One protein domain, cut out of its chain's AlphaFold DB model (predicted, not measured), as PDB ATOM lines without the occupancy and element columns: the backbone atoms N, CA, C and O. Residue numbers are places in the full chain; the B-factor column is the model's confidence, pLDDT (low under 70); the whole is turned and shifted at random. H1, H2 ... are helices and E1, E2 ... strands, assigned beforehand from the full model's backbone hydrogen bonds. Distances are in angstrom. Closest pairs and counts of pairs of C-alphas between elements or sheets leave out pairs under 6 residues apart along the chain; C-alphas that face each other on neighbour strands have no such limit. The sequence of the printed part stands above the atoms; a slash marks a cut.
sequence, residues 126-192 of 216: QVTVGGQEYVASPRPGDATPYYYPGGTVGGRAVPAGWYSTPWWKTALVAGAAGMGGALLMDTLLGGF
ATOM      1  N   GLN A 126     486.695 319.820 363.111       90.44
ATOM      2  CA  GLN A 126     487.312 319.767 361.793       90.44
ATOM      3  C   GLN A 126     488.779 319.403 361.977       90.44
ATOM      4  O   GLN A 126     489.446 319.970 362.841       90.44
ATOM      5  N   VAL A 127     489.263 318.437 361.204       84.31
ATOM      6  CA  VAL A 127     490.663 318.005 361.231       84.31
ATOM      7  C   VAL A 127     491.163 317.758 359.817       84.31
ATOM      8  O   VAL A 127     490.388 317.437 358.916       84.31
ATOM      9  N   THR A 128     492.474 317.860 359.630       83.00
ATOM     10  CA  THR A 128     493.127 317.592 358.348       83.00
ATOM     11  C   THR A 128     494.000 316.352 358.459       83.00
ATOM     12  O   THR A 128     494.831 316.248 359.358       83.00
ATOM     13  N   VAL A 129     493.843 315.420 357.522       77.31
ATOM     14  CA  VAL A 129     494.558 314.142 357.497       77.31
ATOM     15  C   VAL A 129     495.029 313.865 356.082       77.31
ATOM     16  O   VAL A 129     494.224 313.828 355.157       77.31
ATOM     17  N   GLY A 130     496.339 313.690 355.891       78.06
ATOM     18  CA  GLY A 130     496.898 313.436 354.558       78.06
ATOM     19  C   GLY A 130     496.546 314.528 353.537       78.06
ATOM     20  O   GLY A 130     496.374 314.233 352.360       78.06
ATOM     21  N   GLY A 131     496.374 315.774 353.995       82.56
ATOM     22  CA  GLY A 131     495.956 316.907 353.163       82.56
ATOM     23  C   GLY A 131     494.461 316.953 352.820       82.56
ATOM     24  O   GLY A 131     494.056 317.832 352.068       82.56
ATOM     25  N   GLN A 132     493.642 316.039 353.350       81.81
ATOM     26  CA  GLN A 132     492.184 316.038 353.203       81.81
ATOM     27  C   GLN A 132     491.509 316.513 354.486       81.81
ATOM     28  O   GLN A 132     491.981 316.232 355.587       81.81
ATOM     29  N   GLU A 133     490.403 317.232 354.349       87.12
ATOM     30  CA  GLU A 133     489.678 317.804 355.475       87.12
ATOM     31  C   GLU A 133     488.462 316.958 355.865       87.12
ATOM     32  O   GLU A 133     487.647 316.566 355.028       87.12
ATOM     33  N   TYR A 134     488.328 316.695 357.162       89.19
ATOM     34  CA  TYR A 134     487.264 315.891 357.742       89.19
ATOM     35  C   TYR A 134     486.513 316.707 358.774       89.19
ATOM     36  O   TYR A 134     487.112 317.290 359.676       89.19
ATOM     37  N   VAL A 135     485.190 316.726 358.652       93.19
ATOM     38  CA  VAL A 135     484.303 317.470 359.546       93.19
ATOM     39  C   VAL A 135     483.380 316.485 360.237       93.19
ATOM     40  O   VAL A 135     482.880 315.552 359.609       93.19
ATOM     41  N   ALA A 136     483.131 316.715 361.520       93.62
ATOM     42  CA  ALA A 136     482.115 316.010 362.277       93.62
ATOM     43  C   ALA A 136     481.249 317.005 363.066       93.62
ATOM     44  O   ALA A 136     481.731 318.063 363.473       93.62
ATOM     45  N   SER A 137     479.967 316.708 363.258       94.00
ATOM     46  CA  SER A 137     478.972 317.654 363.772       94.00
ATOM     47  C   SER A 137     477.844 316.954 364.544       94.00
ATOM     48  O   SER A 137     477.434 315.856 364.163       94.00
ATOM     49  N   PRO A 138     477.274 317.596 365.588       93.19
ATOM     50  CA  PRO A 138     476.044 317.125 366.235       93.19
ATOM     51  C   PRO A 138     474.811 317.237 365.324       93.19
ATOM     52  O   PRO A 138     473.792 316.596 365.564       93.19
ATOM     53  N   ARG A 139     474.871 318.095 364.297       92.25
ATOM     54  CA  ARG A 139     473.744 318.426 363.416       92.25
ATOM     55  C   ARG A 139     474.066 318.116 361.953       92.25
ATOM     56  O   ARG A 139     475.226 318.281 361.564       92.25
ATOM     57  N   PRO A 140     473.055 317.745 361.148       93.19
ATOM     58  CA  PRO A 140     473.223 317.595 359.710       93.19
ATOM     59  C   PRO A 140     473.563 318.938 359.063       93.19
ATOM     60  O   PRO A 140     473.217 320.003 359.578       93.19
ATOM     61  N   GLY A 141     474.225 318.879 357.914       87.06
ATOM     62  CA  GLY A 141     474.513 320.042 357.085       87.06
ATOM     63  C   GLY A 141     475.258 319.637 355.823       87.06
ATOM     64  O   GLY A 141     475.718 318.501 355.716       87.06
ATOM     65  N   ASP A 142     475.424 320.575 354.895       87.38
ATOM     66  CA  ASP A 142     476.035 320.304 353.584       87.38
ATOM     67  C   ASP A 142     477.461 319.745 353.700       87.38
ATOM     68  O   ASP A 142     477.867 318.879 352.933       87.38
ATOM     69  N   ALA A 143     478.207 320.196 354.713       89.69
ATOM     70  CA  ALA A 143     479.559 319.718 354.999       89.69
ATOM     71  C   ALA A 143     479.604 318.382 355.765       89.69
ATOM     72  O   ALA A 143     480.681 317.814 355.915       89.69
ATOM     73  N   THR A 144     478.476 317.899 356.294       94.12
ATOM     74  CA  THR A 144     478.386 316.647 357.062       94.12
ATOM     75  C   THR A 144     477.105 315.876 356.718       94.12
ATOM     76  O   THR A 144     476.196 315.800 357.552       94.12
ATOM     77  N   PRO A 145     476.982 315.330 355.493       94.69
ATOM     78  CA  PRO A 145     475.742 314.701 355.042       94.69
ATOM     79  C   PRO A 145     475.596 313.238 355.493       94.69
ATOM     80  O   PRO A 145     474.527 312.661 355.318       94.69
ATOM     81  N   TYR A 146     476.638 312.628 356.070       95.94
ATOM     82  CA  TYR A 146     476.640 311.213 356.446       95.94
ATOM     83  C   TYR A 146     476.432 311.040 357.943       95.94
ATOM     84  O   TYR A 146     477.210 311.561 358.737       95.94
ATOM     85  N   TYR A 147     475.422 310.274 358.339       96.38
ATOM     86  CA  TYR A 147     475.202 309.946 359.743       96.38
ATOM     87  C   TYR A 147     475.882 308.625 360.115       96.38
ATOM     88  O   TYR A 147     475.861 307.666 359.346       96.38
ATOM     89  N   TYR A 148     476.444 308.558 361.316       94.44
ATOM     90  CA  TYR A 148     476.899 307.321 361.937       94.44
ATOM     91  C   TYR A 148     476.228 307.175 363.309       94.44
ATOM     92  O   TYR A 148     476.264 308.125 364.097       94.44
ATOM     93  N   PRO A 149     475.616 306.019 363.619       92.88
ATOM     94  CA  PRO A 149     474.838 305.845 364.845       92.88
ATOM     95  C   PRO A 149     475.708 305.631 366.099       92.88
ATOM     96  O   PRO A 149     475.202 305.748 367.215       92.88
ATOM     97  N   GLY A 150     477.021 305.430 365.926       90.56
ATOM     98  CA  GLY A 150     477.973 305.144 366.999       90.56
ATOM     99  C   GLY A 150     478.405 303.675 366.995       90.56
ATOM    100  O   GLY A 150     477.729 302.811 366.447       90.56
ATOM    101  N   GLY A 151     479.559 303.368 367.580       88.38
ATOM    102  CA  GLY A 151     480.043 301.989 367.664       88.38
ATOM    103  C   GLY A 151     481.553 301.870 367.576       88.38
ATOM    104  O   GLY A 151     482.290 302.820 367.819       88.38
ATOM    105  N   THR A 152     482.035 300.676 367.250       85.06
ATOM    106  CA  THR A 152     483.472 300.399 367.151       85.06
ATOM    107  C   THR A 152     483.897 300.186 365.705       85.06
ATOM    108  O   THR A 152     483.366 299.305 365.034       85.06
ATOM    109  N   VAL A 153     484.906 300.927 365.244       82.25
ATOM    110  CA  VAL A 153     485.520 300.768 363.916       82.25
ATOM    111  C   VAL A 153     486.999 300.453 364.109       82.25
ATOM    112  O   VAL A 153     487.720 301.216 364.748       82.25
ATOM    113  N   GLY A 154     487.456 299.298 363.613       77.75
ATOM    114  CA  GLY A 154     488.851 298.862 363.788       77.75
ATOM    115  C   GLY A 154     489.282 298.736 365.258       77.75
ATOM    116  O   GLY A 154     490.416 299.059 365.594       77.75
ATOM    117  N   GLY A 155     488.362 298.342 366.149       80.06
ATOM    118  CA  GLY A 155     488.611 298.228 367.593       80.06
ATOM    119  C   GLY A 155     488.586 299.552 368.367       80.06
ATOM    120  O   GLY A 155     488.766 299.541 369.581       80.06
ATOM    121  N   ARG A 156     488.339 300.690 367.704       78.25
ATOM    122  CA  ARG A 156     488.252 302.010 368.344       78.25
ATOM    123  C   ARG A 156     486.813 302.497 368.435       78.25
ATOM    124  O   ARG A 156     486.044 302.354 367.490       78.25
ATOM    125  N   ALA A 157     486.487 303.103 369.571       85.00
ATOM    126  CA  ALA A 157     485.227 303.785 369.824       85.00
ATOM    127  C   ALA A 157     485.046 304.987 368.877       85.00
ATOM    128  O   ALA A 157     485.919 305.847 368.783       85.00
ATOM    129  N   VAL A 158     483.905 305.047 368.194       87.12
ATOM    130  CA  VAL A 158     483.496 306.121 367.289       87.12
ATOM    131  C   VAL A 158     482.156 306.682 367.765       87.12
ATOM    132  O   VAL A 158     481.188 305.922 367.879       87.12
ATOM    133  N   PRO A 159     482.068 307.990 368.054       90.94
ATOM    134  CA  PRO A 159     480.847 308.583 368.574       90.94
ATOM    135  C   PRO A 159     479.761 308.687 367.500       90.94
ATOM    136  O   PRO A 159     480.038 308.816 366.303       90.94
ATOM    137  N   ALA A 160     478.506 308.681 367.938       92.88
ATOM    138  CA  ALA A 160     477.370 308.962 367.071       92.88
ATOM    139  C   ALA A 160     477.415 310.412 366.560       92.88
ATOM    140  O   ALA A 160     477.742 311.327 367.319       92.88
ATOM    141  N   GLY A 161     477.045 310.653 365.306       94.62
ATOM    142  CA  GLY A 161     476.926 312.010 364.771       94.62
ATOM    143  C   GLY A 161     477.008 312.095 363.254       94.62
ATOM    144  O   GLY A 161     476.950 311.090 362.549       94.62
ATOM    145  N   TRP A 162     477.122 313.324 362.756       96.19
ATOM    146  CA  TRP A 162     477.197 313.635 361.332       96.19
ATOM    147  C   TRP A 162     478.638 313.876 360.905       96.19
ATOM    148  O   TRP A 162     479.374 314.567 361.601       96.19
ATOM    149  N   TYR A 163     479.028 313.358 359.748       95.12
ATOM    150  CA  TYR A 163     480.393 313.377 359.238       95.12
ATOM    151  C   TYR A 163     480.434 313.811 357.772       95.12
ATOM    152  O   TYR A 163     479.479 313.604 357.020       95.12
ATOM    153  N   SER A 164     481.553 314.408 357.360       94.38
ATOM    154  CA  SER A 164     481.781 314.858 355.980       94.38
ATOM    155  C   SER A 164     481.950 313.717 354.988       94.38
ATOM    156  O   SER A 164     481.604 313.864 353.821       94.38
ATOM    157  N   THR A 165     482.458 312.571 355.442       91.56
ATOM    158  CA  THR A 165     482.657 311.374 354.619       91.56
ATOM    159  C   THR A 165     482.298 310.114 355.410       91.56
ATOM    160  O   THR A 165     482.492 310.085 356.628       91.56
ATOM    161  N   PRO A 166     481.818 309.047 354.748       91.38
ATOM    162  CA  PRO A 166     481.448 307.796 355.403       91.38
ATOM    163  C   PRO A 166     482.654 306.848 355.521       91.38
ATOM    164  O   PRO A 166     482.603 305.694 355.094       91.38
ATOM    165  N   TRP A 167     483.772 307.322 356.072       84.69
ATOM    166  CA  TRP A 167     485.045 306.579 356.133       84.69
ATOM    167  C   TRP A 167     484.960 305.264 356.932       84.69
ATOM    168  O   TRP A 167     485.753 304.350 356.720       84.69
ATOM    169  N   TRP A 168     483.975 305.111 357.822       85.06
ATOM    170  CA  TRP A 168     483.729 303.837 358.508       85.06
ATOM    171  C   TRP A 168     483.253 302.749 357.542       85.06
ATOM    172  O   TRP A 168     483.612 301.586 357.713       85.06
ATOM    173  N   LYS A 169     482.493 303.102 356.493       80.56
ATOM    174  CA  LYS A 169     482.040 302.135 355.482       80.56
ATOM    175  C   LYS A 169     483.231 301.558 354.716       80.56
ATOM    176  O   LYS A 169     483.290 300.353 354.490       80.56
ATOM    177  N   THR A 170     484.221 302.387 354.377       68.94
ATOM    178  CA  THR A 170     485.441 301.919 353.700       68.94
ATOM    179  C   THR A 170     486.349 301.128 354.637       68.94
ATOM    180  O   THR A 170     486.913 300.117 354.221       68.94
ATOM    181  N   ALA A 171     486.442 301.514 355.912       60.62
ATOM    182  CA  ALA A 171     487.186 300.757 356.916       60.62
ATOM    183  C   ALA A 171     486.639 299.327 357.114       60.62
ATOM    184  O   ALA A 171     487.428 298.407 357.334       60.62
ATOM    185  N   LEU A 172     485.317 299.141 356.994       58.53
ATOM    186  CA  LEU A 172     484.639 297.840 357.081       58.53
ATOM    187  C   LEU A 172     484.858 296.967 355.837       58.53
ATOM    188  O   LEU A 172     485.141 295.781 355.971       58.53
ATOM    189  N   VAL A 173     484.761 297.544 354.634       52.94
ATOM    190  CA  VAL A 173     484.919 296.805 353.365       52.94
ATOM    191  C   VAL A 173     486.376 296.417 353.101       52.94
ATOM    192  O   VAL A 173     486.642 295.376 352.505       52.94
ATOM    193  N   ALA A 174     487.328 297.235 353.545       46.41
ATOM    194  CA  ALA A 174     488.733 297.073 353.191       46.41
ATOM    195  C   ALA A 174     489.593 296.419 354.285       46.41
ATOM    196  O   ALA A 174     490.799 296.295 354.090       46.41
ATOM    197  N   GLY A 175     489.006 296.029 355.427       41.88
ATOM    198  CA  GLY A 175     489.746 295.467 356.559       41.88
ATOM    199  C   GLY A 175     490.907 296.373 356.974       41.88
ATOM    200  O   GLY A 175     492.057 295.984 356.836       41.88
ATOM    201  N   ALA A 176     490.616 297.603 357.416       46.34
ATOM    202  CA  ALA A 176     491.635 298.615 357.729       46.34
ATOM    203  C   ALA A 176     492.668 298.811 356.595       46.34
ATOM    204  O   ALA A 176     493.839 298.461 356.730       46.34
ATOM    205  N   ALA A 177     492.273 299.385 355.458       42.56
ATOM    206  CA  ALA A 177     493.228 299.591 354.370       42.56
ATOM    207  C   ALA A 177     494.249 300.703 354.684       42.56
ATOM    208  O   ALA A 177     494.004 301.887 354.460       42.56
ATOM    209  N   GLY A 178     495.430 300.282 355.143       48.66
ATOM    210  CA  GLY A 178     496.689 301.022 355.057       48.66
ATOM    211  C   GLY A 178     496.892 302.120 356.105       48.66
ATOM    212  O   GLY A 178     495.956 302.714 356.631       48.66
ATOM    213  N   MET A 179     498.161 302.422 356.382       46.84
ATOM    214  CA  MET A 179     498.644 303.356 357.413       46.84
ATOM    215  C   MET A 179     497.940 304.737 357.453       46.84
ATOM    216  O   MET A 179     497.954 305.391 358.492       46.84
ATOM    217  N   GLY A 180     497.275 305.174 356.375       48.56
ATOM    218  CA  GLY A 180     496.513 306.431 356.325       48.56
ATOM    219  C   GLY A 180     495.188 306.429 357.103       48.56
ATOM    220  O   GLY A 180     494.833 307.449 357.691       48.56
ATOM    221  N   GLY A 181     494.477 305.297 357.176       49.94
ATOM    222  CA  GLY A 181     493.204 305.199 357.909       49.94
ATOM    223  C   GLY A 181     493.385 305.255 359.429       49.94
ATOM    224  O   GLY A 181     492.582 305.861 360.133       49.94
ATOM    225  N   ALA A 182     494.488 304.692 359.930       54.62
ATOM    226  CA  ALA A 182     494.849 304.764 361.344       54.62
ATOM    227  C   ALA A 182     495.188 306.202 361.774       54.62
ATOM    228  O   ALA A 182     494.703 306.649 362.809       54.62
ATOM    229  N   LEU A 183     495.945 306.945 360.958       57.62
ATOM    230  CA  LEU A 183     496.284 308.351 361.217       57.62
ATOM    231  C   LEU A 183     495.055 309.266 361.172       57.62
ATOM    232  O   LEU A 183     494.942 310.178 361.989       57.62
ATOM    233  N   LEU A 184     494.107 309.010 360.265       56.19
ATOM    234  CA  LEU A 184     492.831 309.730 360.223       56.19
ATOM    235  C   LEU A 184     492.037 309.567 361.509       56.19
ATOM    236  O   LEU A 184     491.516 310.523 362.076       56.19
ATOM    237  N   MET A 185     491.981 308.326 361.968       59.88
ATOM    238  CA  MET A 185     491.276 307.967 363.173       59.88
ATOM    239  C   MET A 185     491.932 308.578 364.414       59.88
ATOM    240  O   MET A 185     491.236 309.098 365.278       59.88
ATOM    241  N   ASP A 186     493.265 308.547 364.492       61.03
ATOM    242  CA  ASP A 186     494.045 309.104 365.603       61.03
ATOM    243  C   ASP A 186     493.964 310.632 365.680       61.03
ATOM    244  O   ASP A 186     493.901 311.195 366.764       61.03
ATOM    245  N   THR A 187     493.904 311.316 364.541       62.62
ATOM    246  CA  THR A 187     493.807 312.783 364.479       62.62
ATOM    247  C   THR A 187     492.389 313.286 364.711       62.62
ATOM    248  O   THR A 187     492.216 314.248 365.461       62.62
ATOM    249  N   LEU A 188     491.372 312.620 364.147       62.59
ATOM    250  CA  LEU A 188     489.978 312.869 364.509       62.59
ATOM    251  C   LEU A 188     489.820 312.663 366.017       62.59
ATOM    252  O   LEU A 188     489.518 313.621 366.720       62.59
ATOM    253  N   LEU A 189     490.086 311.455 366.528       62.16
ATOM    254  CA  LEU A 189     489.815 311.070 367.922       62.16
ATOM    255  C   LEU A 189     490.767 311.686 368.957       62.16
ATOM    256  O   LEU A 189     490.325 312.013 370.056       62.16
ATOM    257  N   GLY A 190     492.030 311.931 368.615       57.41
ATOM    258  CA  GLY A 190     492.971 312.690 369.447       57.41
ATOM    259  C   GLY A 190     492.590 314.170 369.538       57.41
ATOM    260  O   GLY A 190     492.674 314.768 370.610       57.41
ATOM    261  N   GLY A 191     492.041 314.739 368.460       48.62
ATOM    262  CA  GLY A 191     491.357 316.036 368.477       48.62
ATOM    263  C   GLY A 191     489.997 316.011 369.192       48.62
ATOM    264  O   GLY A 191     489.437 317.077 369.474       48.62
ATOM    265  N   PHE A 192     489.459 314.824 369.522       50.09
ATOM    266  CA  PHE A 192     488.213 314.667 370.280       50.09
ATOM    267  C   PHE A 192     488.375 314.818 371.806       50.09
ATOM    268  O   PHE A 192     487.366 315.041 372.472       50.09
TER     269      PHE A 192
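AT A GLANCE: This is residues 126 to 192 of the 216 residues of an uncharacterized protein of Amycolatopsis bartoniae (UniProt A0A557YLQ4). A small twisted sheet of four short strands, E1 E2 E6 E3, has helix H2 over one face at its E1 edge; the hairpin of E4 and E5, with short helix H1 next to E4, makes the side of the domain away from E1 and E2. The 67 printed residues hold six named strands, then two named helices, E1 to E6, H1, H2; both sheets are antiparallel and the class is mixed, helices and strands. The whole is compact, with a radius of gyration of the C-alphas of 11.1 A, and spans 29 by 25 by 19 A.

HOW THE PARTS SIT: Start at E2, residues 132 to 137: it forms a hairpin with E1, residues 126 to 129, where N 127 and O 134 are 2.9 A apart. Its pairing is staggered, for its residues 136 and 137 pair with E6, residues 161 to 163, with N 137 and O 162 at 2.8 A. E6 has as its other neighbour the edge strand E3, residues 146 to 148, antiparallel to it, with N 163 and O 146 at 2.7 A. H2, residues 179 to 190, makes two layers with this sheet, a helix on one face: it lies over E1 at a height over the sheet of 9.2 A and runs along the strands; the closest C-alphas of E1 and H2, Val 129 and Leu 184, are 5.5 A apart. E4, residues 151 to 153, and E5, residues 156 to 158, form a hairpin, with N 158 and O 151 at 2.8 A. E5 runs on into E6 at 97 degrees. The closest C-alphas of E4 and H1, residues 167 to 173, are Val 153 and Trp 168, 6.5 A apart. H1 and H2 are close but not clearly touching, Ala 171 and Gly 181 being closest with C-alphas 7.5 A apart. Every O i to N i+4 pair is within hydrogen-bond range in H1, and 7 of 8 in H2.

IN THESE COORDINATES: Find C-alpha 126 at (487.312, 319.767, 361.793), where E1 begins. E2 spans 17.0 A from first to last C-alpha, H2 16.3 A, ending at C-alpha 190, (492.971, 312.690, 369.447).

THE WHOLE: The two C-alphas farthest apart, Arg 139 and Gly 178, are 30.0 A apart. The printed part has no cut and no long link. Residues 170 to 192 have pLDDT under 70.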